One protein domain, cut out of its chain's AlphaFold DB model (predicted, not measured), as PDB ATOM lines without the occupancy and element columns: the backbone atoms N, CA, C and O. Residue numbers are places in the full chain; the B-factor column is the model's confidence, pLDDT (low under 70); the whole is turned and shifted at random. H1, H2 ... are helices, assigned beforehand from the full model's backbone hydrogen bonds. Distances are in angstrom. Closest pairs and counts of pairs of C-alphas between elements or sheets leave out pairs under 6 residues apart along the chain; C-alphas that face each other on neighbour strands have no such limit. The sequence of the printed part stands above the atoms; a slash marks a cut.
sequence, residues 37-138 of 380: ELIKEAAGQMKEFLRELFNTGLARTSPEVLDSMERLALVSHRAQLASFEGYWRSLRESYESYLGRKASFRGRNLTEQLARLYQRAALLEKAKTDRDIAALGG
ATOM      1  N   GLU A  37      29.855  35.311  41.851       85.81
ATOM      2  CA  GLU A  37      28.734  34.925  40.992       85.81
ATOM      3  C   GLU A  37      28.886  33.464  40.568       85.81
ATOM      4  O   GLU A  37      27.951  32.680  40.743       85.81
ATOM      5  N   LEU A  38      30.095  33.059  40.158       88.12
ATOM      6  CA  LEU A  38      30.401  31.662  39.840       88.12
ATOM      7  C   LEU A  38      30.132  30.726  41.030       88.12
ATOM      8  O   LEU A  38      29.574  29.642  40.861       88.12
ATOM      9  N   ILE A  39      30.506  31.130  42.245       91.00
ATOM     10  CA  ILE A  39      30.309  30.314  43.455       91.00
ATOM     11  C   ILE A  39      28.841  30.196  43.820       91.00
ATOM     12  O   ILE A  39      28.386  29.113  44.185       91.00
ATOM     13  N   LYS A  40      28.094  31.294  43.723       91.25
ATOM     14  CA  LYS A  40      26.661  31.287  43.990       91.25
ATOM     15  C   LYS A  40      25.926  30.402  42.986       91.25
ATOM     16  O   LYS A  40      25.069  29.617  43.391       91.25
ATOM     17  N   GLU A  41      26.303  30.468  41.710       92.50
ATOM     18  CA  GLU A  41      25.777  29.582  40.674       92.50
ATOM     19  C   GLU A  41      26.116  28.115  40.973       92.50
ATOM     20  O   GLU A  41      25.220  27.268  41.011       92.50
ATOM     21  N   ALA A  42      27.383  27.816  41.270       92.69
ATOM     22  CA  ALA A  42      27.835  26.471  41.612       92.69
ATOM     23  C   ALA A  42      27.085  25.912  42.832       92.69
ATOM     24  O   ALA A  42      26.578  24.791  42.788       92.69
ATOM     25  N   ALA A  43      26.944  26.697  43.901       94.19
ATOM     26  CA  ALA A  43      26.198  26.317  45.098       94.19
ATOM     27  C   ALA A  43      24.708  26.067  44.800       94.19
ATOM     28  O   ALA A  43      24.127  25.105  45.311       94.19
ATOM     29  N   GLY A  44      24.101  26.883  43.933       95.25
ATOM     30  CA  GLY A  44      22.737  26.688  43.441       95.25
ATOM     31  C   GLY A  44      22.573  25.367  42.683       95.25
ATOM     32  O   GLY A  44      21.701  24.566  43.029       95.25
ATOM     33  N   GLN A  45      23.458  25.091  41.717       95.50
ATOM     34  CA  GLN A  45      23.469  23.833  40.955       95.50
ATOM     35  C   GLN A  45      23.615  22.613  41.877       95.50
ATOM     36  O   GLN A  45      22.886  21.629  41.739       95.50
ATOM     37  N   MET A  46      24.516  22.691  42.862       96.31
ATOM     38  CA  MET A  46      24.722  21.642  43.863       96.31
ATOM     39  C   MET A  46      23.452  21.355  44.666       96.31
ATOM     40  O   MET A  46      23.083  20.193  44.841       96.31
ATOM     41  N   LYS A  47      22.766  22.394  45.156       96.19
ATOM     42  CA  LYS A  47      21.532  22.231  45.937       96.19
ATOM     43  C   LYS A  47      20.415  21.598  45.129       96.19
ATOM     44  O   LYS A  47      19.748  20.706  45.648       96.19
ATOM     45  N   GLU A  48      20.188  22.070  43.909       96.06
ATOM     46  CA  GLU A  48      19.105  21.550  43.075       96.06
ATOM     47  C   GLU A  48      19.348  20.087  42.713       96.06
ATOM     48  O   GLU A  48      18.451  19.264  42.895       96.06
ATOM     49  N   PHE A  49      20.586  19.717  42.378       96.69
ATOM     50  CA  PHE A  49      20.926  18.315  42.151       96.69
ATOM     51  C   PHE A  49      20.719  17.452  43.407       96.69
ATOM     52  O   PHE A  49      20.110  16.390  43.338       96.69
ATOM     53  N   LEU A  50      21.135  17.911  44.595       95.56
ATOM     54  CA  LEU A  50      20.887  17.171  45.844       95.56
ATOM     55  C   LEU A  50      19.390  16.993  46.131       95.56
ATOM     56  O   LEU A  50      18.985  15.935  46.615       95.56
ATOM     57  N   ARG A  51      18.553  17.993  45.828       94.50
ATOM     58  CA  ARG A  51      17.088  17.878  45.952       94.50
ATOM     59  C   ARG A  51      16.526  16.857  44.976       94.50
ATOM     60  O   ARG A  51      15.664  16.073  45.363       94.50
ATOM     61  N   GLU A  52      17.022  16.839  43.744       94.06
ATOM     62  CA  GLU A  52      16.641  15.852  42.734       94.06
ATOM     63  C   GLU A  52      16.972  14.422  43.188       94.06
ATOM     64  O   GLU A  52      16.115  13.538  43.102       94.06
ATOM     65  N   LEU A  53      18.159  14.204  43.769       93.31
ATOM     66  CA  LEU A  53      18.543  12.914  44.355       93.31
ATOM     67  C   LEU A  53      17.574  12.468  45.452       93.31
ATOM     68  O   LEU A  53      17.136  11.314  45.462       93.31
ATOM     69  N   PHE A  54      17.218  13.380  46.361       89.00
ATOM     70  CA  PHE A  54      16.258  13.098  47.429       89.00
ATOM     71  C   PHE A  54      14.862  12.776  46.886       89.00
ATOM     72  O   PHE A  54      14.241  11.819  47.349       89.00
ATOM     73  N   ASN A  55      14.382  13.529  45.895       90.19
ATOM     74  CA  ASN A  55      13.058  13.333  45.299       90.19
ATOM     75  C   ASN A  55      12.958  12.016  44.517       90.19
ATOM     76  O   ASN A  55      11.950  11.309  44.596       90.19
ATOM     77  N   THR A  56      14.010  11.670  43.775       91.31
ATOM     78  CA  THR A  56      14.070  10.435  42.984       91.31
ATOM     79  C   THR A  56      14.121   9.213  43.903       91.31
ATOM     80  O   THR A  56      13.359   8.249  43.737       91.31
ATOM     81  N   GLY A  57      14.975   9.291  44.926       88.56
ATOM     82  CA  GLY A  57      15.260   8.206  45.854       88.56
ATOM     83  C   GLY A  57      16.142   7.115  45.236       88.56
ATOM     84  O   GLY A  57      16.162   6.893  44.023       88.56
ATOM     85  N   LEU A  58      16.862   6.389  46.096       89.12
ATOM     86  CA  LEU A  58      17.905   5.437  45.686       89.12
ATOM     87  C   LEU A  58      17.411   4.337  44.746       89.12
ATOM     88  O   LEU A  58      18.076   4.026  43.765       89.12
ATOM     89  N   ALA A  59      16.225   3.787  45.011       87.38
ATOM     90  CA  ALA A  59      15.682   2.665  44.247       87.38
ATOM     91  C   ALA A  59      15.388   3.001  42.774       87.38
ATOM     92  O   ALA A  59      15.279   2.095  41.954       87.38
ATOM     93  N   ARG A  60      15.236   4.291  42.447       87.94
ATOM     94  CA  ARG A  60      14.908   4.783  41.100       87.94
ATOM     95  C   ARG A  60      16.063   5.544  40.451       87.94
ATOM     96  O   ARG A  60      15.895   6.081  39.364       87.94
ATOM     97  N   THR A  61      17.218   5.620  41.112       89.88
ATOM     98  CA  THR A  61      18.368   6.365  40.593       89.88
ATOM     99  C   THR A  61      19.096   5.564  39.507       89.88
ATOM    100  O   THR A  61      19.477   4.415  39.730       89.88
ATOM    101  N   SER A  62      19.308   6.189  38.346       90.62
ATOM    102  CA  SER A  62      20.116   5.654  37.241       90.62
ATOM    103  C   SER A  62      21.625   5.792  37.523       90.62
ATOM    104  O   SER A  62      22.022   6.746  38.198       90.62
ATOM    105  N   PRO A  63      22.496   4.912  36.984       90.81
ATOM    106  CA  PRO A  63      23.951   5.067  37.074       90.81
ATOM    107  C   PRO A  63      24.508   6.397  36.538       90.81
ATOM    108  O   PRO A  63      25.557   6.828  37.004       90.81
ATOM    109  N   GLU A  64      23.799   7.086  35.637       92.38
ATOM    110  CA  GLU A  64      24.171   8.413  35.093       92.38
ATOM    111  C   GLU A  64      24.365   9.490  36.177       92.38
ATOM    112  O   GLU A  64      25.041  10.505  35.987       92.38
ATOM    113  N   VAL A  65      23.798   9.256  37.362       93.94
ATOM    114  CA  VAL A  65      23.996  10.103  38.535       93.94
ATOM    115  C   VAL A  65      25.475  10.241  38.913       93.94
ATOM    116  O   VAL A  65      25.883  11.283  39.427       93.94
ATOM    117  N   LEU A  66      26.284   9.210  38.644       93.19
ATOM    118  CA  LEU A  66      27.708   9.179  38.970       93.19
ATOM    119  C   LEU A  66      28.490  10.194  38.132       93.19
ATOM    120  O   LEU A  66      29.315  10.929  38.676       93.19
ATOM    121  N   ASP A  67      28.165  10.300  36.843       93.69
ATOM    122  CA  ASP A  67      28.763  11.284  35.937       93.69
ATOM    123  C   ASP A  67      28.355  12.708  36.329       93.69
ATOM    124  O   ASP A  67      29.166  13.636  36.316       93.69
ATOM    125  N   SER A  68      27.103  12.883  36.764       94.25
ATOM    126  CA  SER A  68      26.612  14.168  37.270       94.25
ATOM    127  C   SER A  68      27.338  14.609  38.546       94.25
ATOM    128  O   SER A  68      27.670  15.790  38.676       94.25
ATOM    129  N   MET A  69      27.638  13.677  39.457       93.44
ATOM    130  CA  MET A  69      28.440  13.947  40.657       93.44
ATOM    131  C   MET A  69      29.893  14.289  40.310       93.44
ATOM    132  O   MET A  69      30.436  15.237  40.874       93.44
ATOM    133  N   GLU A  70      30.510  13.588  39.352       91.81
ATOM    134  CA  GLU A  70      31.869  13.916  38.899       91.81
ATOM    135  C   GLU A  70      31.920  15.304  38.247       91.81
ATOM    136  O   GLU A  70      32.808  16.109  38.531       91.81
ATOM    137  N   ARG A  71      30.915  15.648  37.437       95.69
ATOM    138  CA  ARG A  71      30.782  16.993  36.868       95.69
ATOM    139  C   ARG A  71      30.701  18.060  37.962       95.69
ATOM    140  O   ARG A  71      31.353  19.095  37.831       95.69
ATOM    141  N   LEU A  72      29.945  17.828  39.037       94.94
ATOM    142  CA  LEU A  72      29.849  18.763  40.167       94.94
ATOM    143  C   LEU A  72      31.148  18.838  40.981       94.94
ATOM    144  O   LEU A  72      31.498  19.920  41.460       94.94
ATOM    145  N   ALA A  73      31.917  17.750  41.062       82.31
ATOM    146  CA  ALA A  73      33.277  17.781  41.597       82.31
ATOM    147  C   ALA A  73      34.183  18.698  40.751       82.31
ATOM    148  O   ALA A  73      34.863  19.563  41.296       82.31
ATOM    149  N   LEU A  74      34.118  18.606  39.417       83.06
ATOM    150  CA  LEU A  74      34.870  19.478  38.500       83.06
ATOM    151  C   LEU A  74      34.403  20.944  38.518       83.06
ATOM    152  O   LEU A  74      35.203  21.852  38.284       83.06
ATOM    153  N   VAL A  75      33.112  21.203  38.745       90.69
ATOM    154  CA  VAL A  75      32.595  22.567  38.970       90.69
ATOM    155  C   VAL A  75      33.148  23.123  40.281       90.69
ATOM    156  O   VAL A  75      33.651  24.243  40.297       90.69
ATOM    157  N   SER A  76      33.148  22.317  41.347       85.44
ATOM    158  CA  SER A  76      33.738  22.684  42.642       85.44
ATOM    159  C   SER A  76      35.228  22.999  42.507       85.44
ATOM    160  O   SER A  76      35.689  24.010  43.029       85.44
ATOM    161  N   HIS A  77      35.960  22.192  41.734       82.12
ATOM    162  CA  HIS A  77      37.370  22.420  41.425       82.12
ATOM    163  C   HIS A  77      37.613  23.782  40.776       82.12
ATOM    164  O   HIS A  77      38.416  24.583  41.252       82.12
ATOM    165  N   ARG A  78      36.874  24.068  39.699       83.38
ATOM    166  CA  ARG A  78      36.981  25.331  38.954       83.38
ATOM    167  C   ARG A  78      36.622  26.545  39.806       83.38
ATOM    168  O   ARG A  78      37.259  27.581  39.663       83.38
ATOM    169  N   ALA A  79      35.661  26.397  40.714       85.19
ATOM    170  CA  ALA A  79      35.270  27.427  41.675       85.19
ATOM    171  C   ALA A  79      36.217  27.539  42.891       85.19
ATOM    172  O   ALA A  79      35.932  28.297  43.814       85.19
ATOM    173  N   GLN A  80      37.330  26.796  42.911       81.19
ATOM    174  CA  GLN A  80      38.298  26.768  44.011       81.19
ATOM    175  C   GLN A  80      37.712  26.280  45.359       81.19
ATOM    176  O   GLN A  80      38.150  26.702  46.427       81.19
ATOM    177  N   LEU A  81      36.744  25.356  45.317       84.31
ATOM    178  CA  LEU A  81      36.056  24.766  46.474       84.31
ATOM    179  C   LEU A  81      36.544  23.326  46.750       84.31
ATOM    180  O   LEU A  81      35.832  22.350  46.488       84.31
ATOM    181  N   ALA A  82      37.761  23.184  47.277       74.12
ATOM    182  CA  ALA A  82      38.427  21.895  47.509       74.12
ATOM    183  C   ALA A  82      37.623  20.892  48.348       74.12
ATOM    184  O   ALA A  82      37.496  19.720  47.986       74.12
ATOM    185  N   SER A  83      37.028  21.340  49.452       76.50
ATOM    186  CA  SER A  83      36.185  20.502  50.302       76.50
ATOM    187  C   SER A  83      34.954  19.992  49.555       76.50
ATOM    188  O   SER A  83      34.598  18.826  49.708       76.50
ATOM    189  N   PHE A  84      34.322  20.819  48.714       84.50
ATOM    190  CA  PHE A  84      33.152  20.405  47.935       84.50
ATOM    191  C   PHE A  84      33.507  19.373  46.869       84.50
ATOM    192  O   PHE A  84      32.767  18.405  46.710       84.50
ATOM    193  N   GLU A  85      34.654  19.511  46.201       81.44
ATOM    194  CA  GLU A  85      35.163  18.478  45.289       81.44
ATOM    195  C   GLU A  85      35.309  17.126  46.006       81.44
ATOM    196  O   GLU A  85      34.815  16.106  45.520       81.44
ATOM    197  N   GLY A  86      35.910  17.127  47.202       70.94
ATOM    198  CA  GLY A  86      36.026  15.934  48.044       70.94
ATOM    199  C   GLY A  86      34.671  15.353  48.458       70.94
ATOM    200  O   GLY A  86      34.463  14.140  48.371       70.94
ATOM    201  N   TYR A  87      33.715  16.201  48.853       82.44
ATOM    202  CA  TYR A  87      32.366  15.754  49.213       82.44
ATOM    203  C   TYR A  87      31.636  15.104  48.038       82.44
ATOM    204  O   TYR A  87      31.005  14.064  48.226       82.44
ATOM    205  N   TRP A  88      31.749  15.666  46.832       86.25
ATOM    206  CA  TRP A  88      31.135  15.099  45.632       86.25
ATOM    207  C   TRP A  88      31.727  13.744  45.259       86.25
ATOM    208  O   TRP A  88      30.967  12.813  44.987       86.25
ATOM    209  N   ARG A  89      33.054  13.587  45.320       79.62
ATOM    210  CA  ARG A  89      33.694  12.287  45.061       79.62
ATOM    211  C   ARG A  89      33.336  11.241  46.114       79.62
ATOM    212  O   ARG A  89      32.981  10.124  45.755       79.62
ATOM    213  N   SER A  90      33.309  11.612  47.393       75.38
ATOM    214  CA  SER A  90      32.880  10.700  48.465       75.38
ATOM    215  C   SER A  90      31.405  10.284  48.331       75.38
ATOM    216  O   SER A  90      31.041   9.126  48.574       75.38
ATOM    217  N   LEU A  91      30.538  11.208  47.902       85.12
ATOM    218  CA  LEU A  91      29.138  10.900  47.623       85.12
ATOM    219  C   LEU A  91      29.010   9.949  46.425       85.12
ATOM    220  O   LEU A  91      28.284   8.956  46.514       85.12
ATOM    221  N   ARG A  92      29.763  10.201  45.348       87.44
ATOM    222  CA  ARG A  92      29.838   9.335  44.164       87.44
ATOM    223  C   ARG A  92      30.256   7.914  44.535       87.44
ATOM    224  O   ARG A  92      29.563   6.972  44.167       87.44
ATOM    225  N   GLU A  93      31.311   7.744  45.326       78.31
ATOM    226  CA  GLU A  93      31.768   6.430  45.813       78.31
ATOM    227  C   GLU A  93      30.692   5.690  46.625       78.31
ATOM    228  O   GLU A  93      30.562   4.459  46.562       78.31
ATOM    229  N   SER A  94      29.891   6.434  47.388       81.44
ATOM    230  CA  SER A  94      28.797   5.874  48.183       81.44
ATOM    231  C   SER A  94      27.642   5.396  47.292       81.44
ATOM    232  O   SER A  94      27.092   4.318  47.534       81.44
ATOM    233  N   TYR A  95      27.334   6.128  46.214       90.50
ATOM    234  CA  TYR A  95      26.396   5.693  45.172       90.50
ATOM    235  C   TYR A  95      26.941   4.525  44.338       90.50
ATOM    236  O   TYR A  95      26.208   3.570  44.095       90.50
ATOM    237  N   GLU A  96      28.226   4.521  43.973       88.00
ATOM    238  CA  GLU A  96      28.878   3.378  43.314       88.00
ATOM    239  C   GLU A  96      28.802   2.118  44.178       88.00
ATOM    240  O   GLU A  96      28.541   1.022  43.685       88.00
ATOM    241  N   SER A  97      28.993   2.261  45.490       85.50
ATOM    242  CA  SER A  97      28.885   1.148  46.434       85.50
ATOM    243  C   SER A  97      27.460   0.598  46.516       85.50
ATOM    244  O   SER A  97      27.290  -0.621  46.588       85.50
ATOM    245  N   TYR A  98      26.449   1.469  46.467       90.12
ATOM    246  CA  TYR A  98      25.042   1.071  46.400       90.12
ATOM    247  C   TYR A  98      24.710   0.349  45.087       90.12
ATOM    248  O   TYR A  98      24.225  -0.784  45.117       90.12
ATOM    249  N   LEU A  99      25.017   0.969  43.944       90.81
ATOM    250  CA  LEU A  99      24.739   0.428  42.608       90.81
ATOM    251  C   LEU A  99      25.483  -0.894  42.371       90.81
ATOM    252  O   LEU A  99      24.919  -1.842  41.829       90.81
ATOM    253  N   GLY A 100      26.720  -0.990  42.861       90.00
ATOM    254  CA  GLY A 100      27.540  -2.199  42.837       90.00
ATOM    255  C   GLY A 100      27.198  -3.235  43.913       90.00
ATOM    256  O   GLY A 100      27.910  -4.229  44.028       90.00
ATOM    257  N   ARG A 101      26.145  -3.018  44.719       88.69
ATOM    258  CA  ARG A 101      25.674  -3.923  45.789       88.69
ATOM    259  C   ARG A 101      26.778  -4.355  46.767       88.69
ATOM    260  O   ARG A 101      26.808  -5.499  47.223       88.69
ATOM    261  N   LYS A 102      27.700  -3.450  47.105       84.31
ATOM    262  CA  LYS A 102      28.804  -3.745  48.030       84.31
ATOM    263  C   LYS A 102      28.267  -3.950  49.451       84.31
ATOM    264  O   LYS A 102      27.514  -3.124  49.958       84.31
ATOM    265  N   ALA A 103      28.729  -4.999  50.134       75.50
ATOM    266  CA  ALA A 103      28.321  -5.316  51.511       75.50
ATOM    267  C   ALA A 103      28.685  -4.224  52.541       75.50
ATOM    268  O   ALA A 103      28.101  -4.160  53.621       75.50
ATOM    269  N   SER A 104      29.646  -3.357  52.215       72.44
ATOM    270  CA  SER A 104      30.046  -2.216  53.042       72.44
ATOM    271  C   SER A 104      29.053  -1.047  53.004       72.44
ATOM    272  O   SER A 104      29.143  -0.158  53.854       72.44
ATOM    273  N   PHE A 105      28.118  -1.022  52.047       76.81
ATOM    274  CA  PHE A 105      27.181   0.086  51.883       76.81
ATOM    275  C   PHE A 105      26.229   0.219  53.080       76.81
ATOM    276  O   PHE A 105      25.654  -0.757  53.564       76.81
ATOM    277  N   ARG A 106      26.011   1.460  53.535       77.50
ATOM    278  CA  ARG A 106      25.047   1.785  54.595       77.50
ATOM    279  C   ARG A 106      24.223   3.014  54.223       77.50
ATOM    280  O   ARG A 106      24.753   4.121  54.180       77.50
ATOM    281  N   GLY A 107      22.906   2.846  54.074       79.50
ATOM    282  CA  GLY A 107      21.993   3.944  53.717       79.50
ATOM    283  C   GLY A 107      21.968   5.105  54.723       79.50
ATOM    284  O   GLY A 107      21.814   6.260  54.328       79.50
ATOM    285  N   ARG A 108      22.204   4.829  56.014       77.00
ATOM    286  CA  ARG A 108      22.320   5.872  57.049       77.00
ATOM    287  C   ARG A 108      23.478   6.836  56.769       77.00
ATOM    288  O   ARG A 108      23.279   8.041  56.861       77.00
ATOM    289  N   ASN A 109      24.646   6.309  56.397       73.25
ATOM    290  CA  ASN A 109      25.823   7.123  56.089       73.25
ATOM    291  C   ASN A 109      25.563   7.996  54.858       73.25
ATOM    292  O   ASN A 109      25.876   9.181  54.872       73.25
ATOM    293  N   LEU A 110      24.926   7.426  53.831       81.94
ATOM    294  CA  LEU A 110      24.584   8.162  52.618       81.94
ATOM    295  C   LEU A 110      23.604   9.313  52.893       81.94
ATOM    296  O   LEU A 110      23.783  10.421  52.399       81.94
ATOM    297  N   THR A 111      22.590   9.066  53.722       82.00
ATOM    298  CA  THR A 111      21.612  10.095  54.113       82.00
ATOM    299  C   THR A 111      22.292  11.244  54.861       82.00
ATOM    300  O   THR A 111      22.003  12.413  54.609       82.00
ATOM    301  N   GLU A 112      23.225  10.921  55.758       76.06
ATOM    302  CA  GLU A 112      24.014  11.913  56.486       76.06
ATOM    303  C   GLU A 112      24.927  12.726  55.555       76.06
ATOM    304  O   GLU A 112      24.974  13.950  55.676       76.06
ATOM    305  N   GLN A 113      25.606  12.076  54.605       79.88
ATOM    306  CA  GLN A 113      26.418  12.753  53.585       79.88
ATOM    307  C   GLN A 113      25.575  13.725  52.751       79.88
ATOM    308  O   GLN A 113      25.943  14.892  52.632       79.88
ATOM    309  N   LEU A 114      24.424  13.276  52.234       85.88
ATOM    310  CA  LEU A 114      23.512  14.106  51.442       85.88
ATOM    311  C   LEU A 114      23.014  15.326  52.230       85.88
ATOM    312  O   LEU A 114      23.081  16.450  51.734       85.88
ATOM    313  N   ALA A 115      22.552  15.127  53.468       82.12
ATOM    314  CA  ALA A 115      22.037  16.209  54.305       82.12
ATOM    315  C   ALA A 115      23.124  17.243  54.646       82.12
ATOM    316  O   ALA A 115      22.898  18.450  54.534       82.12
ATOM    317  N   ARG A 116      24.325  16.775  55.017       80.94
ATOM    318  CA  ARG A 116      25.469  17.646  55.325       80.94
ATOM    319  C   ARG A 116      25.919  18.437  54.101       80.94
ATOM    320  O   ARG A 116      26.175  19.633  54.219       80.94
ATOM    321  N   LEU A 117      26.006  17.789  52.940       87.62
ATOM    322  CA  LEU A 117      26.411  18.454  51.706       87.62
ATOM    323  C   LEU A 117      25.376  19.497  51.272       87.62
ATOM    324  O   LEU A 117      25.755  20.611  50.921       87.62
ATOM    325  N   TYR A 118      24.079  19.193  51.399       90.81
ATOM    326  CA  TYR A 118      23.011  20.153  51.106       90.81
ATOM    327  C   TYR A 118      23.091  21.385  52.007       90.81
ATOM    328  O   TYR A 118      23.047  22.518  51.526       90.81
ATOM    329  N   GLN A 119      23.261  21.179  53.317       87.19
ATOM    330  CA  GLN A 119      23.416  22.278  54.266       87.19
ATOM    331  C   GLN A 119      24.637  23.141  53.927       87.19
ATOM    332  O   GLN A 119      24.536  24.367  53.925       87.19
ATOM    333  N   ARG A 120      25.782  22.521  53.617       87.06
ATOM    334  CA  ARG A 120      27.007  23.240  53.239       87.06
ATOM    335  C   ARG A 120      26.824  24.037  51.951       87.06
ATOM    336  O   ARG A 120      27.200  25.203  51.930       87.06
ATOM    337  N   ALA A 121      26.192  23.464  50.928       91.19
ATOM    338  CA  ALA A 121      25.879  24.181  49.693       91.19
ATOM    339  C   ALA A 121      24.940  25.375  49.953       91.19
ATOM    340  O   ALA A 121      25.156  26.460  49.424       91.19
ATOM    341  N   ALA A 122      23.955  25.227  50.846       88.31
ATOM    342  CA  ALA A 122      23.075  26.323  51.255       88.31
ATOM    343  C   ALA A 122      23.783  27.430  52.052       88.31
ATOM    344  O   ALA A 122      23.384  28.591  51.962       88.31
ATOM    345  N   LEU A 123      24.805  27.094  52.841       88.31
ATOM    346  CA  LEU A 123      25.652  28.087  53.506       88.31
ATOM    347  C   LEU A 123      26.556  28.800  52.501       88.31
ATOM    348  O   LEU A 123      26.673  30.020  52.564       88.31
ATOM    349  N   LEU A 124      27.131  28.055  51.557       90.50
ATOM    350  CA  LEU A 124      28.008  28.591  50.521       90.50
ATOM    351  C   LEU A 124      27.272  29.585  49.615       90.50
ATOM    352  O   LEU A 124      27.779  30.667  49.358       90.50
ATOM    353  N   GLU A 125      26.038  29.275  49.215       90.88
ATOM    354  CA  GLU A 125      25.189  30.181  48.426       90.88
ATOM    355  C   GLU A 125      24.880  31.503  49.156       90.88
ATOM    356  O   GLU A 125      24.663  32.540  48.530       90.88
ATOM    357  N   LYS A 126      24.842  31.474  50.496       88.19
ATOM    358  CA  LYS A 126      24.565  32.638  51.352       88.19
ATOM    359  C   LYS A 126      25.827  33.371  51.810       88.19
ATOM    360  O   LYS A 126      25.699  34.389  52.495       88.19
ATOM    361  N   ALA A 127      27.013  32.856  51.488       86.50
ATOM    362  CA  ALA A 127      28.279  33.448  51.888       86.50
ATOM    363  C   ALA A 127      28.422  34.845  51.270       86.50
ATOM    364  O   ALA A 127      28.181  35.043  50.079       86.50
ATOM    365  N   LYS A 128      28.774  35.837  52.096       79.81
ATOM    366  CA  LYS A 128      28.873  37.244  51.663       79.81
ATOM    367  C   LYS A 128      30.311  37.713  51.515       79.81
ATOM    368  O   LYS A 128      30.563  38.676  50.792       79.81
ATOM    369  N   THR A 129      31.232  37.069  52.224       78.19
ATOM    370  CA  THR A 129      32.639  37.450  52.263       78.19
ATOM    371  C   THR A 129      33.515  36.334  51.712       78.19
ATOM    372  O   THR A 129      33.184  35.155  51.821       78.19
ATOM    373  N   ASP A 130      34.666  36.709  51.160       76.31
ATOM    374  CA  ASP A 130      35.658  35.750  50.659       76.31
ATOM    375  C   ASP A 130      36.200  34.871  51.799       76.31
ATOM    376  O   ASP A 130      36.517  33.707  51.585       76.31
ATOM    377  N   ARG A 131      36.204  35.388  53.038       71.81
ATOM    378  CA  ARG A 131      36.520  34.629  54.256       71.81
ATOM    379  C   ARG A 131      35.509  33.509  54.512       71.81
ATOM    380  O   ARG A 131      35.910  32.392  54.826       71.81
ATOM    381  N   ASP A 132      34.211  33.789  54.368       75.69
ATOM    382  CA  ASP A 132      33.156  32.778  54.531       75.69
ATOM    383  C   ASP A 132      33.253  31.700  53.446       75.69
ATOM    384  O   ASP A 132      33.094  30.510  53.723       75.69
ATOM    385  N   ILE A 133      33.542  32.125  52.212       82.00
ATOM    386  CA  ILE A 133      33.747  31.235  51.069       82.00
ATOM    387  C   ILE A 133      34.962  30.344  51.308       82.00
ATOM    388  O   ILE A 133      34.824  29.131  51.201       82.00
ATOM    389  N   ALA A 134      36.114  30.904  51.683       75.94
ATOM    390  CA  ALA A 134      37.322  30.137  51.979       75.94
ATOM    391  C   ALA A 134      37.080  29.116  53.101       75.94
ATOM    392  O   ALA A 134      37.409  27.937  52.969       75.94
ATOM    393  N   ALA A 135      36.414  29.540  54.181       70.62
ATOM    394  CA  ALA A 135      36.109  28.681  55.321       70.62
ATOM    395  C   ALA A 135      35.187  27.496  54.972       70.62
ATOM    396  O   ALA A 135      35.270  26.442  55.605       70.62
ATOM    397  N   LEU A 136      34.293  27.659  53.993       77.44
ATOM    398  CA  LEU A 136      33.386  26.604  53.526       77.44
ATOM    399  C   LEU A 136      33.989  25.762  52.400       77.44
ATOM    400  O   LEU A 136      33.779  24.549  52.358       77.44
ATOM    401  N   GLY A 137      34.679  26.427  51.478       73.94
ATOM    402  CA  GLY A 137      35.262  25.875  50.266       73.94
ATOM    403  C   GLY A 137      36.475  25.007  50.540       73.94
ATOM    404  O   GLY A 137      36.679  24.046  49.808       73.94
ATOM    405  N   GLY A 138      37.225  25.288  51.609       69.31
ATOM    406  CA  GLY A 138      38.486  24.618  51.905       69.31
ATOM    407  C   GLY A 138      39.581  24.970  50.900       69.31
ATOM    408  O   GLY A 138      39.346  25.617  49.880       69.31
TER     409      GLY A 138
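Overview. This is residues 37 to 138 of the 380 residues of an uncharacterized protein of Lachnospiraceae bacterium (UniProt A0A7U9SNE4). Four helices run side by side in an elongated up-and-down bundle, each against the one before it, with H1 and H3 at opposite corners and H2 and H4 at the other two. The short helix H5 folds back from H4 at one end, packing on the end of H4 and the beginning of H3. The printed part has 102 residues with five named helices, H1 to H5 in chain order, and no named strand; its class is all helix. It is compact, with a radius of gyration of the C-alphas of 13.5 A and spans of 42 by 22 by 21 A.

Along the chain. H1, the longest helix, covers residues 37 to 56 over 28.6 A from C-alpha 37 at (28.734, 34.925, 40.992). H2 is residues 65 to 78, 20.0 A; H3 is 82 to 99, 25.9 A; H4 is 107 to 125, 27.0 A. H5, residues 130 to 137, ends with C-alpha 137 at (35.262, 25.875, 50.266).

Arrangement. H1 touches H4, opposite ways at a shallow tilt of 29 degrees; the closest C-alphas, of Lys 40 and Glu 125, are 4.8 A apart. H1 and H2, a hairpin, only just touch, with 3 pairs of C-alphas within 8 A, the closest Ala 42 and Val 75 at 6.7 A. H2 and H3 form a hairpin at 9 degrees, closest at the C-alphas of Ala 73 and Glu 85, 4.2 A. H4 touches H3 with residues 110 to 117 alone, closest at the C-alphas of Leu 110 and Ser 94, 6.5 A. H5 touches H4, closest at the C-alphas of Ile 133 and Leu 124, 6.3 A, and H3, at those of Gly 137 and Ser 83, 5.5 A. H1 and H3 are apart, as are H2 and H4. In H1, H2, H3, H4 and H5 every O i to N i+4 pair is within hydrogen-bond range.

Size, cuts and confidence. The C-alphas farthest apart, of Ala 103 and Thr 129, are 43.0 A apart. The printed part has no cut and no long link. Mean pLDDT of the printed part is 85.7; residue 138 is under 70.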